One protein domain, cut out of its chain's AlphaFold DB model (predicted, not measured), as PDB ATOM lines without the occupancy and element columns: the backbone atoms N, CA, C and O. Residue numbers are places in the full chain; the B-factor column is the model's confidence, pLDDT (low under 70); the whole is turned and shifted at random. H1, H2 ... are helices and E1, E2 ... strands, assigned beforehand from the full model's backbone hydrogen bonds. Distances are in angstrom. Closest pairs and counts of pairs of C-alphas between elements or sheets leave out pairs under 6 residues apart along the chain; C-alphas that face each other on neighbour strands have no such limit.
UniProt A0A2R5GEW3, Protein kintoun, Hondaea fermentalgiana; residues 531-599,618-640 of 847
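Overview. This is residues 531 to 599 and 618 to 640 of the 847 residues of the protein "Protein kintoun" of Hondaea fermentalgiana (UniProt A0A2R5GEW3). Two long helices, H2 and H3, lie side by side in opposite ways and make the long axis of the domain, with two small, separate two-stranded sheets beside them. The hairpin E2 and E3 packs on H2 through E3, the pair E1 and E4 lies at one end of the domain with E1 near H3, and the short helix H1 lies towards the other end, near E2 and the end of H3. The 92 printed residues hold three named helices and four named strands in the order H1 H2 E1 E2 E3 E4 H3; both sheets, E1 - E4 and E2 - E3, are antiparallel, and the class is mixed, helices and strands. The whole is compact, with a radius of gyration of the C-alphas of 13.2 A, yet elongated in outline, spanning 38 by 24 by 19 A.

Arrangement. H1, residues 532 to 539, and H2, residues 547 to 566, are apart. E1, residues 569 to 571, follows H2 after a tight link. E2, residues 580 to 583, comes closest to H1 at the C-alphas of Leu 532 and Val 580, 5.5 A apart. E2 forms an antiparallel hairpin with E3, residues 588 to 591, at 147 degrees; N 581 and O 590 are 2.8 A apart, within hydrogen-bond range, as are N 590 and O 581, also 2.8 A. The closest C-alphas of H2 and E3 are those of Gln 555 and Val 589, at 5.8 A. E4, residues 596 to 599, is the antiparallel neighbour of E1 at 149 degrees, with N 597 and O 570 within hydrogen-bond range at 2.7 A. H3, residues 618 to 639, touches H2, closest at the C-alphas of Leu 557 and Phe 631, 7.1 A apart, with a shallow tilt of 19 degrees, opposite ways. The closest C-alphas of E1 and H3 are those of Thr 570 and Arg 623, at 6.1 A. With residues 637 to 638 alone, H3 only just touches H1, with 3 pairs of C-alphas within 8 A; the closest are those of Leu 536 and Cys 638, at 6.8 A. E2 and H3 are only just apart, with their closest C-alphas at 8.5 A. In H2 and H3 every O i to N i+4 pair is within hydrogen-bond range; in H1 3 of 4 are.

Along the chain. H1 begins at C-alpha 532, (-17.593, 38.952, -10.720), and measures 10.4 A from first to last C-alpha. H2 measures 28.7 A and begins at C-alpha 547, (-29.876, 38.423, -1.442). E1 measures 6.5 A, E2 9.8 A, E3 10.2 A and E4 8.5 A. H3 measures 31.1 A and ends at C-alpha 639, (-22.767, 48.618, -5.515).

Size, cuts and confidence. The two C-alphas farthest apart are those of Ser 545 and Lys 599, at 40.2 A. Residues 600 to 617 are not printed, and C-alphas 599 and 618 are 14.9 A apart across the cut. Of the links that are printed whole, no link is long. The mean pLDDT of the printed part is 90.7, and residue 599 is under 70.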
ATOM      1  N   SER A 531     -16.225  35.552 -13.925       95.94
ATOM      2  CA  SER A 531     -15.674  36.561 -13.014       95.94
ATOM      3  C   SER A 531     -16.785  37.497 -12.524       95.94
ATOM      4  O   SER A 531     -17.751  37.773 -13.242       95.94
ATOM      5  N   LEU A 532     -16.653  38.001 -11.301       95.81
ATOM      6  CA  LEU A 532     -17.593  38.952 -10.720       95.81
ATOM      7  C   LEU A 532     -17.645  40.232 -11.562       95.81
ATOM      8  O   LEU A 532     -18.734  40.735 -11.813       95.81
ATOM      9  N   ALA A 533     -16.507  40.685 -12.100       96.06
ATOM     10  CA  ALA A 533     -16.461  41.782 -13.068       96.06
ATOM     11  C   ALA A 533     -17.350  41.510 -14.296       96.06
ATOM     12  O   ALA A 533     -18.231  42.303 -14.612       96.06
ATOM     13  N   SER A 534     -17.212  40.342 -14.936       95.19
ATOM     14  CA  SER A 534     -18.047  39.979 -16.088       95.19
ATOM     15  C   SER A 534     -19.518  39.761 -15.736       95.19
ATOM     16  O   SER A 534     -20.366  39.814 -16.628       95.19
ATOM     17  N   LEU A 535     -19.845  39.427 -14.484       94.94
ATOM     18  CA  LEU A 535     -21.230  39.384 -14.022       94.94
ATOM     19  C   LEU A 535     -21.790  40.805 -13.915       94.94
ATOM     20  O   LEU A 535     -22.841  41.071 -14.496       94.94
ATOM     21  N   LEU A 536     -21.072  41.699 -13.231       95.75
ATOM     22  CA  LEU A 536     -21.453  43.099 -13.033       95.75
ATOM     23  C   LEU A 536     -21.587  43.852 -14.362       95.75
ATOM     24  O   LEU A 536     -22.545  44.597 -14.534       95.75
ATOM     25  N   ASP A 537     -20.736  43.571 -15.352       96.00
ATOM     26  CA  ASP A 537     -20.872  44.131 -16.705       96.00
ATOM     27  C   ASP A 537     -22.201  43.750 -17.384       96.00
ATOM     28  O   ASP A 537     -22.716  44.488 -18.223       96.00
ATOM     29  N   ARG A 538     -22.771  42.583 -17.046       95.31
ATOM     30  CA  ARG A 538     -24.029  42.099 -17.637       95.31
ATOM     31  C   ARG A 538     -25.263  42.564 -16.883       95.31
ATOM     32  O   ARG A 538     -26.280  42.827 -17.519       95.31
ATOM     33  N   ILE A 539     -25.205  42.579 -15.553       95.56
ATOM     34  CA  ILE A 539     -26.374  42.859 -14.706       95.56
ATOM     35  C   ILE A 539     -26.410  44.303 -14.195       95.56
ATOM     36  O   ILE A 539     -27.456  44.746 -13.731       95.56
ATOM     37  N   GLY A 540     -25.305  45.041 -14.319       95.75
ATOM     38  CA  GLY A 540     -25.122  46.347 -13.696       95.75
ATOM     39  C   GLY A 540     -24.782  46.248 -12.202       95.75
ATOM     40  O   GLY A 540     -24.567  45.154 -11.676       95.75
ATOM     41  N   PRO A 541     -24.710  47.390 -11.501       96.38
ATOM     42  CA  PRO A 541     -24.571  47.400 -10.051       96.38
ATOM     43  C   PRO A 541     -25.779  46.734  -9.378       96.38
ATOM     44  O   PRO A 541     -26.921  46.876  -9.820       96.38
ATOM     45  N   MET A 542     -25.517  46.001  -8.304       96.75
ATOM     46  CA  MET A 542     -26.518  45.333  -7.480       96.75
ATOM     47  C   MET A 542     -27.102  46.300  -6.446       96.75
ATOM     48  O   MET A 542     -26.385  47.116  -5.866       96.75
ATOM     49  N   GLU A 543     -28.400  46.181  -6.165       95.00
ATOM     50  CA  GLU A 543     -29.014  46.890  -5.036       95.00
ATOM     51  C   GLU A 543     -28.624  46.231  -3.706       95.00
ATOM     52  O   GLU A 543     -28.542  45.005  -3.608       95.00
ATOM     53  N   GLU A 544     -28.465  47.037  -2.656       94.88
ATOM     54  CA  GLU A 544     -28.101  46.581  -1.303       94.88
ATOM     55  C   GLU A 544     -29.085  45.538  -0.730       94.88
ATOM     56  O   GLU A 544     -28.710  44.677   0.061       94.88
ATOM     57  N   SER A 545     -30.343  45.570  -1.179       93.62
ATOM     58  CA  SER A 545     -31.409  44.649  -0.770       93.62
ATOM     59  C   SER A 545     -31.325  43.261  -1.422       93.62
ATOM     60  O   SER A 545     -32.065  42.354  -1.029       93.62
ATOM     61  N   GLN A 546     -30.468  43.067  -2.431       94.56
ATOM     62  CA  GLN A 546     -30.438  41.824  -3.194       94.56
ATOM     63  C   GLN A 546     -29.774  40.694  -2.390       94.56
ATOM     64  O   GLN A 546     -28.602  40.797  -2.023       94.56
ATOM     65  N   PRO A 547     -30.450  39.546  -2.188       91.81
ATOM     66  CA  PRO A 547     -29.876  38.423  -1.442       91.81
ATOM     67  C   PRO A 547     -28.642  37.830  -2.135       91.81
ATOM     68  O   PRO A 547     -27.763  37.277  -1.475       91.81
ATOM     69  N   LEU A 548     -28.552  37.975  -3.462       91.38
ATOM     70  CA  LEU A 548     -27.389  37.562  -4.240       91.38
ATOM     71  C   LEU A 548     -26.136  38.366  -3.862       91.38
ATOM     72  O   LEU A 548     -25.069  37.777  -3.729       91.38
ATOM     73  N   LEU A 549     -26.270  39.677  -3.633       94.81
ATOM     74  CA  LEU A 549     -25.165  40.527  -3.197       94.81
ATOM     75  C   LEU A 549     -24.638  40.069  -1.835       94.81
ATOM     76  O   LEU A 549     -23.440  39.842  -1.683       94.81
ATOM     77  N   ALA A 550     -25.539  39.865  -0.870       94.50
ATOM     78  CA  ALA A 550     -25.173  39.382   0.459       94.50
ATOM     79  C   ALA A 550     -24.464  38.017   0.399       94.50
ATOM     80  O   ALA A 550     -23.446  37.824   1.060       94.50
ATOM     81  N   ALA A 551     -24.951  37.094  -0.437       93.69
ATOM     82  CA  ALA A 551     -24.329  35.785  -0.628       93.69
ATOM     83  C   ALA A 551     -22.922  35.888  -1.243       93.69
ATOM     84  O   ALA A 551     -21.990  35.252  -0.747       93.69
ATOM     85  N   ILE A 552     -22.747  36.710  -2.283       94.00
ATOM     86  CA  ILE A 552     -21.446  36.920  -2.932       94.00
ATOM     87  C   ILE A 552     -20.459  37.563  -1.956       94.00
ATOM     88  O   ILE A 552     -19.331  37.086  -1.837       94.00
ATOM     89  N   LEU A 553     -20.866  38.607  -1.229       95.69
ATOM     90  CA  LEU A 553     -19.998  39.299  -0.276       95.69
ATOM     91  C   LEU A 553     -19.609  38.405   0.903       95.69
ATOM     92  O   LEU A 553     -18.436  38.376   1.267       95.69
ATOM     93  N   ALA A 554     -20.547  37.627   1.450       95.31
ATOM     94  CA  ALA A 554     -20.263  36.700   2.543       95.31
ATOM     95  C   ALA A 554     -19.256  35.617   2.129       95.31
ATOM     96  O   ALA A 554     -18.289  35.363   2.845       95.31
ATOM     97  N   GLN A 555     -19.437  35.009   0.952       95.25
ATOM     98  CA  GLN A 555     -18.507  33.990   0.461       95.25
ATOM     99  C   GLN A 555     -17.154  34.582   0.042       95.25
ATOM    100  O   GLN A 555     -16.123  33.949   0.247       95.25
ATOM    101  N   THR A 556     -17.137  35.803  -0.505       94.75
ATOM    102  CA  THR A 556     -15.888  36.511  -0.824       94.75
ATOM    103  C   THR A 556     -15.106  36.823   0.449       94.75
ATOM    104  O   THR A 556     -13.903  36.589   0.489       94.75
ATOM    105  N   LEU A 557     -15.776  37.302   1.502       95.44
ATOM    106  CA  LEU A 557     -15.144  37.579   2.789       95.44
ATOM    107  C   LEU A 557     -14.568  36.305   3.411       95.44
ATOM    108  O   LEU A 557     -13.413  36.310   3.817       95.44
ATOM    109  N   ALA A 558     -15.334  35.210   3.417       93.25
ATOM    110  CA  ALA A 558     -14.853  33.917   3.901       93.25
ATOM    111  C   ALA A 558     -13.600  33.458   3.135       93.25
ATOM    112  O   ALA A 558     -12.590  33.133   3.750       93.25
ATOM    113  N   ALA A 559     -13.622  33.536   1.801       90.12
ATOM    114  CA  ALA A 559     -12.472  33.167   0.978       90.12
ATOM    115  C   ALA A 559     -11.249  34.076   1.207       90.12
ATOM    116  O   ALA A 559     -10.115  33.608   1.127       90.12
ATOM    117  N   LEU A 560     -11.451  35.367   1.494       91.25
ATOM    118  CA  LEU A 560     -10.370  36.291   1.846       91.25
ATOM    119  C   LEU A 560      -9.806  36.023   3.249       91.25
ATOM    120  O   LEU A 560      -8.596  36.143   3.424       91.25
ATOM    121  N   CYS A 561     -10.637  35.637   4.221       91.88
ATOM    122  CA  CYS A 561     -10.185  35.223   5.551       91.88
ATOM    123  C   CYS A 561      -9.349  33.941   5.476       91.88
ATOM    124  O   CYS A 561      -8.226  33.929   5.975       91.88
ATOM    125  N   ASP A 562      -9.833  32.920   4.761       88.56
ATOM    126  CA  ASP A 562      -9.081  31.681   4.525       88.56
ATOM    127  C   ASP A 562      -7.713  31.985   3.886       88.56
ATOM    128  O   ASP A 562      -6.682  31.425   4.260       88.56
ATOM    129  N   LEU A 563      -7.685  32.926   2.936       88.25
ATOM    130  CA  LEU A 563      -6.463  33.362   2.267       88.25
ATOM    131  C   LEU A 563      -5.505  34.120   3.207       88.25
ATOM    132  O   LEU A 563      -4.285  33.961   3.106       88.25
ATOM    133  N   LEU A 564      -6.034  34.944   4.114       89.19
ATOM    134  CA  LEU A 564      -5.260  35.675   5.122       89.19
ATOM    135  C   LEU A 564      -4.617  34.716   6.137       89.19
ATOM    136  O   LEU A 564      -3.460  34.916   6.515       89.19
ATOM    137  N   GLU A 565      -5.345  33.675   6.546       85.44
ATOM    138  CA  GLU A 565      -4.862  32.639   7.465       85.44
ATOM    139  C   GLU A 565      -3.775  31.764   6.825       85.44
ATOM    140  O   GLU A 565      -2.790  31.418   7.476       85.44
ATOM    141  N   GLN A 566      -3.915  31.440   5.536       82.62
ATOM    142  CA  GLN A 566      -3.020  30.505   4.842       82.62
ATOM    143  C   GLN A 566      -1.770  31.156   4.232       82.62
ATOM    144  O   GLN A 566      -0.791  30.463   3.952       82.62
ATOM    145  N   SER A 567      -1.773  32.470   3.984       81.56
ATOM    146  CA  SER A 567      -0.665  33.145   3.295       81.56
ATOM    147  C   SER A 567       0.292  33.841   4.266       81.56
ATOM    148  O   SER A 567      -0.125  34.508   5.200       81.56
ATOM    149  N   THR A 568       1.604  33.760   4.019       84.31
ATOM    150  CA  THR A 568       2.630  34.584   4.701       84.31
ATOM    151  C   THR A 568       3.211  35.658   3.773       84.31
ATOM    152  O   THR A 568       4.345  36.099   3.951       84.31
ATOM    153  N   PHE A 569       2.489  36.010   2.709       83.19
ATOM    154  CA  PHE A 569       2.962  36.879   1.632       83.19
ATOM    155  C   PHE A 569       2.169  38.187   1.616       83.19
ATOM    156  O   PHE A 569       0.984  38.210   1.947       83.19
ATOM    157  N   THR A 570       2.813  39.283   1.216       82.81
ATOM    158  CA  THR A 570       2.124  40.554   0.959       82.81
ATOM    159  C   THR A 570       1.379  40.480  -0.370       82.81
ATOM    160  O   THR A 570       1.869  39.884  -1.324       82.81
ATOM    161  N   ILE A 571       0.190  41.071  -0.466       86.31
ATOM    162  CA  ILE A 571      -0.503  41.210  -1.753       86.31
ATOM    163  C   ILE A 571       0.143  42.385  -2.498       86.31
ATOM    164  O   ILE A 571       0.169  43.497  -1.976       86.31
ATOM    165  N   ARG A 572       0.684  42.154  -3.701       84.69
ATOM    166  CA  ARG A 572       1.329  43.210  -4.507       84.69
ATOM    167  C   ARG A 572       0.342  44.056  -5.289       84.69
ATOM    168  O   ARG A 572       0.558  45.255  -5.432       84.69
ATOM    169  N   SER A 573      -0.707  43.424  -5.799       87.25
ATOM    170  CA  SER A 573      -1.719  44.079  -6.621       87.25
ATOM    171  C   SER A 573      -3.073  44.005  -5.915       87.25
ATOM    172  O   SER A 573      -3.448  42.913  -5.485       87.25
ATOM    173  N   PRO A 574      -3.810  45.122  -5.774       87.19
ATOM    174  CA  PRO A 574      -5.089  45.129  -5.075       87.19
ATOM    175  C   PRO A 574      -6.058  44.148  -5.740       87.19
ATOM    176  O   PRO A 574      -6.197  44.137  -6.966       87.19
ATOM    177  N   LEU A 575      -6.716  43.316  -4.931       93.62
ATOM    178  CA  LEU A 575      -7.739  42.407  -5.436       93.62
ATOM    179  C   LEU A 575      -8.962  43.230  -5.838       93.62
ATOM    180  O   LEU A 575      -9.478  44.016  -5.047       93.62
ATOM    181  N   GLY A 576      -9.409  43.038  -7.073       95.00
ATOM    182  CA  GLY A 576     -10.627  43.643  -7.595       95.00
ATOM    183  C   GLY A 576     -11.676  42.594  -7.971       95.00
ATOM    184  O   GLY A 576     -11.449  41.390  -7.817       95.00
ATOM    185  N   PRO A 577     -12.827  43.022  -8.514       95.69
ATOM    186  CA  PRO A 577     -13.886  42.116  -8.970       95.69
ATOM    187  C   PRO A 577     -13.423  41.138 -10.067       95.69
ATOM    188  O   PRO A 577     -14.030  40.088 -10.262       95.69
ATOM    189  N   GLN A 578     -12.329  41.430 -10.772       95.31
ATOM    190  CA  GLN A 578     -11.696  40.524 -11.733       95.31
ATOM    191  C   GLN A 578     -11.022  39.307 -11.077       95.31
ATOM    192  O   GLN A 578     -10.821  38.289 -11.732       95.31
ATOM    193  N   ASN A 579     -10.675  39.396  -9.789       95.75
ATOM    194  CA  ASN A 579     -10.044  38.312  -9.040       95.75
ATOM    195  C   ASN A 579     -11.073  37.410  -8.345       95.75
ATOM    196  O   ASN A 579     -10.680  36.417  -7.744       95.75
ATOM    197  N   VAL A 580     -12.367  37.725  -8.403       95.88
ATOM    198  CA  VAL A 580     -13.432  36.944  -7.763       95.88
ATOM    199  C   VAL A 580     -14.200  36.185  -8.835       95.88
ATOM    200  O   VAL A 580     -14.697  36.783  -9.783       95.88
ATOM    201  N   PHE A 581     -14.309  34.870  -8.694       96.12
ATOM    202  CA  PHE A 581     -14.942  33.989  -9.666       96.12
ATOM    203  C   PHE A 581     -16.131  33.262  -9.049       96.12
ATOM    204  O   PHE A 581     -16.037  32.678  -7.972       96.12
ATOM    205  N   LEU A 582     -17.252  33.270  -9.760       94.88
ATOM    206  CA  LEU A 582     -18.462  32.539  -9.419       94.88
ATOM    207  C   LEU A 582     -18.435  31.196 -10.141       94.88
ATOM    208  O   LEU A 582     -18.432  31.150 -11.370       94.88
ATOM    209  N   VAL A 583     -18.399  30.114  -9.375       92.25
ATOM    210  CA  VAL A 583     -18.376  28.726  -9.847       92.25
ATOM    211  C   VAL A 583     -19.753  28.098  -9.602       92.25
ATOM    212  O   VAL A 583     -20.505  28.536  -8.726       92.25
ATOM    213  N   ASP A 584     -20.115  27.102 -10.412       85.31
ATOM    214  CA  ASP A 584     -21.357  26.327 -10.277       85.31
ATOM    215  C   ASP A 584     -22.638  27.182 -10.329       85.31
ATOM    216  O   ASP A 584     -23.580  26.992  -9.564       85.31
ATOM    217  N   LYS A 585     -22.698  28.137 -11.271       78.81
ATOM    218  CA  LYS A 585     -23.824  29.087 -11.423       78.81
ATOM    219  C   LYS A 585     -24.020  30.013 -10.210       78.81
ATOM    220  O   LYS A 585     -25.140  30.437  -9.936       78.81
ATOM    221  N   GLY A 586     -22.939  30.346  -9.507       74.88
ATOM    222  CA  GLY A 586     -22.959  31.312  -8.406       74.88
ATOM    223  C   GLY A 586     -23.242  30.705  -7.035       74.88
ATOM    224  O   GLY A 586     -23.466  31.453  -6.089       74.88
ATOM    225  N   THR A 587     -23.215  29.376  -6.895       81.00
ATOM    226  CA  THR A 587     -23.317  28.736  -5.573       81.00
ATOM    227  C   THR A 587     -22.015  28.805  -4.786       81.00
ATOM    228  O   THR A 587     -22.053  28.701  -3.559       81.00
ATOM    229  N   ARG A 588     -20.875  28.979  -5.465       87.19
ATOM    230  CA  ARG A 588     -19.556  29.060  -4.835       87.19
ATOM    231  C   ARG A 588     -18.746  30.228  -5.388       87.19
ATOM    232  O   ARG A 588     -18.588  30.351  -6.598       87.19
ATOM    233  N   VAL A 589     -18.185  31.037  -4.500       93.06
ATOM    234  CA  VAL A 589     -17.185  32.057  -4.820       93.06
ATOM    235  C   VAL A 589     -15.786  31.480  -4.613       93.06
ATOM    236  O   VAL A 589     -15.516  30.813  -3.616       93.06
ATOM    237  N   VAL A 590     -14.890  31.738  -5.562       92.88
ATOM    238  CA  VAL A 590     -13.467  31.394  -5.488       92.88
ATOM    239  C   VAL A 590     -12.652  32.642  -5.808       92.88
ATOM    240  O   VAL A 590     -12.946  33.345  -6.774       92.88
ATOM    241  N   VAL A 591     -11.618  32.920  -5.015       93.94
ATOM    242  CA  VAL A 591     -10.633  33.958  -5.343       93.94
ATOM    243  C   VAL A 591      -9.629  33.351  -6.324       93.94
ATOM    244  O   VAL A 591      -9.018  32.323  -6.042       93.94
ATOM    245  N   GLY A 592      -9.526  33.941  -7.511       91.88
ATOM    246  CA  GLY A 592      -8.612  33.526  -8.567       91.88
ATOM    247  C   GLY A 592      -7.181  33.990  -8.314       91.88
ATOM    248  O   GLY A 592      -6.757  34.181  -7.179       91.88
ATOM    249  N   ALA A 593      -6.407  34.164  -9.388       86.81
ATOM    250  CA  ALA A 593      -4.991  34.497  -9.277       86.81
ATOM    251  C   ALA A 593      -4.763  35.793  -8.473       86.81
ATOM    252  O   ALA A 593      -5.290  36.854  -8.817       86.81
ATOM    253  N   VAL A 594      -3.950  35.679  -7.422       88.75
ATOM    254  CA  VAL A 594      -3.484  36.782  -6.578       88.75
ATOM    255  C   VAL A 594      -2.014  37.033  -6.894       88.75
ATOM    256  O   VAL A 594      -1.219  36.094  -6.954       88.75
ATOM    257  N   ASP A 595      -1.653  38.293  -7.129       85.50
ATOM    258  CA  ASP A 595      -0.260  38.677  -7.350       85.50
ATOM    259  C   ASP A 595       0.451  38.818  -6.001       85.50
ATOM    260  O   ASP A 595       0.242  39.783  -5.257       85.50
ATOM    261  N   TRP A 596       1.256  37.815  -5.665       85.25
ATOM    262  CA  TRP A 596       1.953  37.734  -4.388       85.25
ATOM    263  C   TRP A 596       3.290  38.479  -4.406       85.25
ATOM    264  O   TRP A 596       4.084  38.413  -5.349       85.25
ATOM    265  N   GLY A 597       3.559  39.177  -3.311       83.06
ATOM    266  CA  GLY A 597       4.838  39.776  -2.979       83.06
ATOM    267  C   GLY A 597       5.869  38.761  -2.513       83.06
ATOM    268  O   GLY A 597       5.636  37.556  -2.473       83.06
ATOM    269  N   SER A 598       7.060  39.252  -2.178       77.06
ATOM    270  CA  SER A 598       8.077  38.421  -1.537       77.06
ATOM    271  C   SER A 598       7.597  37.969  -0.160       77.06
ATOM    272  O   SER A 598       6.970  38.746   0.559       77.06
ATOM    273  N   LYS A 599       7.931  36.730   0.226       67.06
ATOM    274  CA  LYS A 599       7.831  36.295   1.622       67.06
ATOM    275  C   LYS A 599       8.704  37.229   2.445       67.06
ATOM    276  O   LYS A 599       9.908  37.298   2.186       67.06
ATOM    277  N   ALA A 618       3.422  45.671  12.401       77.94
ATOM    278  CA  ALA A 618       3.290  46.653  11.329       77.94
ATOM    279  C   ALA A 618       3.015  45.961   9.986       77.94
ATOM    280  O   ALA A 618       2.068  46.332   9.286       77.94
ATOM    281  N   TRP A 619       3.763  44.897   9.687       84.00
ATOM    282  CA  TRP A 619       3.549  44.038   8.530       84.00
ATOM    283  C   TRP A 619       2.161  43.389   8.531       84.00
ATOM    284  O   TRP A 619       1.429  43.484   7.542       84.00
ATOM    285  N   GLN A 620       1.745  42.790   9.653       85.06
ATOM    286  CA  GLN A 620       0.440  42.139   9.757       85.06
ATOM    287  C   GLN A 620      -0.710  43.139   9.598       85.06
ATOM    288  O   GLN A 620      -1.640  42.880   8.834       85.06
ATOM    289  N   ARG A 621      -0.615  44.326  10.211       84.38
ATOM    290  CA  ARG A 621      -1.596  45.408  10.021       84.38
ATOM    291  C   ARG A 621      -1.622  45.923   8.585       84.38
ATOM    292  O   ARG A 621      -2.695  46.224   8.070       84.38
ATOM    293  N   ALA A 622      -0.469  46.045   7.926       84.50
ATOM    294  CA  ALA A 622      -0.401  46.449   6.523       84.50
ATOM    295  C   ALA A 622      -1.067  45.406   5.612       84.50
ATOM    296  O   ALA A 622      -1.821  45.768   4.706       84.50
ATOM    297  N   ARG A 623      -0.858  44.119   5.905       87.44
ATOM    298  CA  ARG A 623      -1.510  43.002   5.222       87.44
ATOM    299  C   ARG A 623      -3.023  43.029   5.427       87.44
ATOM    300  O   ARG A 623      -3.756  43.074   4.446       87.44
ATOM    301  N   GLU A 624      -3.497  43.072   6.668       90.88
ATOM    302  CA  GLU A 624      -4.930  43.150   6.997       90.88
ATOM    303  C   GLU A 624      -5.598  44.365   6.341       90.88
ATOM    304  O   GLU A 624      -6.667  44.243   5.742       90.88
ATOM    305  N   ARG A 625      -4.930  45.526   6.349       88.75
ATOM    306  CA  ARG A 625      -5.414  46.735   5.673       88.75
ATOM    307  C   ARG A 625      -5.533  46.546   4.159       88.75
ATOM    308  O   ARG A 625      -6.514  47.004   3.580       88.75
ATOM    309  N   ALA A 626      -4.583  45.864   3.518       87.31
ATOM    310  CA  ALA A 626      -4.650  45.569   2.086       87.31
ATOM    311  C   ALA A 626      -5.820  44.628   1.745       87.31
ATOM    312  O   ALA A 626      -6.515  44.854   0.755       87.31
ATOM    313  N   PHE A 627      -6.086  43.624   2.586       92.06
ATOM    314  CA  PHE A 627      -7.232  42.719   2.436       92.06
ATOM    315  C   PHE A 627      -8.575  43.434   2.635       92.06
ATOM    316  O   PHE A 627      -9.494  43.253   1.835       92.06
ATOM    317  N   LEU A 628      -8.685  44.294   3.652       92.56
ATOM    318  CA  LEU A 628      -9.878  45.114   3.875       92.56
ATOM    319  C   LEU A 628     -10.100  46.119   2.738       92.56
ATOM    320  O   LEU A 628     -11.232  46.308   2.301       92.56
ATOM    321  N   GLY A 629      -9.024  46.719   2.216       92.62
ATOM    322  CA  GLY A 629      -9.075  47.593   1.045       92.62
ATOM    323  C   GLY A 629      -9.576  46.859  -0.200       92.62
ATOM    324  O   GLY A 629     -10.488  47.335  -0.864       92.62
ATOM    325  N   ALA A 630      -9.051  45.662  -0.464       92.50
ATOM    326  CA  ALA A 630      -9.528  44.777  -1.525       92.50
ATOM    327  C   ALA A 630     -11.023  44.442  -1.386       92.50
ATOM    328  O   ALA A 630     -11.785  44.554  -2.347       92.50
ATOM    329  N   PHE A 631     -11.464  44.068  -0.182       96.06
ATOM    330  CA  PHE A 631     -12.867  43.752   0.069       96.06
ATOM    331  C   PHE A 631     -13.776  44.971  -0.142       96.06
ATOM    332  O   PHE A 631     -14.813  44.861  -0.794       96.06
ATOM    333  N   ALA A 632     -13.357  46.151   0.320       94.94
ATOM    334  CA  ALA A 632     -14.070  47.400   0.079       94.94
ATOM    335  C   ALA A 632     -14.135  47.759  -1.417       94.94
ATOM    336  O   ALA A 632     -15.190  48.167  -1.896       94.94
ATOM    337  N   THR A 633     -13.062  47.543  -2.185       94.75
ATOM    338  CA  THR A 633     -13.077  47.726  -3.647       94.75
ATOM    339  C   THR A 633     -14.067  46.775  -4.329       94.75
ATOM    340  O   THR A 633     -14.786  47.190  -5.237       94.75
ATOM    341  N   ILE A 634     -14.164  45.523  -3.871       96.19
ATOM    342  CA  ILE A 634     -15.139  44.549  -4.386       96.19
ATOM    343  C   ILE A 634     -16.576  44.970  -4.039       96.19
ATOM    344  O   ILE A 634     -17.440  44.933  -4.912       96.19
ATOM    345  N   ILE A 635     -16.834  45.431  -2.808       96.94
ATOM    346  CA  ILE A 635     -18.143  45.978  -2.406       96.94
ATOM    347  C   ILE A 635     -18.520  47.177  -3.276       96.94
ATOM    348  O   ILE A 635     -19.634  47.230  -3.794       96.94
ATOM    349  N   GLY A 636     -17.592  48.119  -3.458       95.75
ATOM    350  CA  GLY A 636     -17.812  49.307  -4.274       95.75
ATOM    351  C   GLY A 636     -18.167  48.951  -5.716       95.75
ATOM    352  O   GLY A 636     -19.166  49.431  -6.250       95.75
ATOM    353  N   ALA A 637     -17.428  48.015  -6.316       96.00
ATOM    354  CA  ALA A 637     -17.737  47.508  -7.650       96.00
ATOM    355  C   ALA A 637     -19.136  46.873  -7.722       96.00
ATOM    356  O   ALA A 637     -19.883  47.154  -8.658       96.00
ATOM    357  N   CYS A 638     -19.518  46.068  -6.725       96.81
ATOM    358  CA  CYS A 638     -20.849  45.468  -6.668       96.81
ATOM    359  C   CYS A 638     -21.970  46.505  -6.538       96.81
ATOM    360  O   CYS A 638     -23.010  46.337  -7.164       96.81
ATOM    361  N   LEU A 639     -21.770  47.568  -5.756       96.69
ATOM    362  CA  LEU A 639     -22.767  48.618  -5.515       96.69
ATOM    363  C   LEU A 639     -22.742  49.742  -6.566       96.69
ATOM    364  O   LEU A 639     -23.573  50.647  -6.524       96.69
ATOM    365  N   GLY A 640     -21.780  49.724  -7.493       95.19
ATOM    366  CA  GLY A 640     -21.548  50.829  -8.428       95.19
ATOM    367  C   GLY A 640     -21.026  52.102  -7.755       95.19
ATOM    368  O   GLY A 640     -21.174  53.189  -8.309       95.19
TER     369      GLY A 640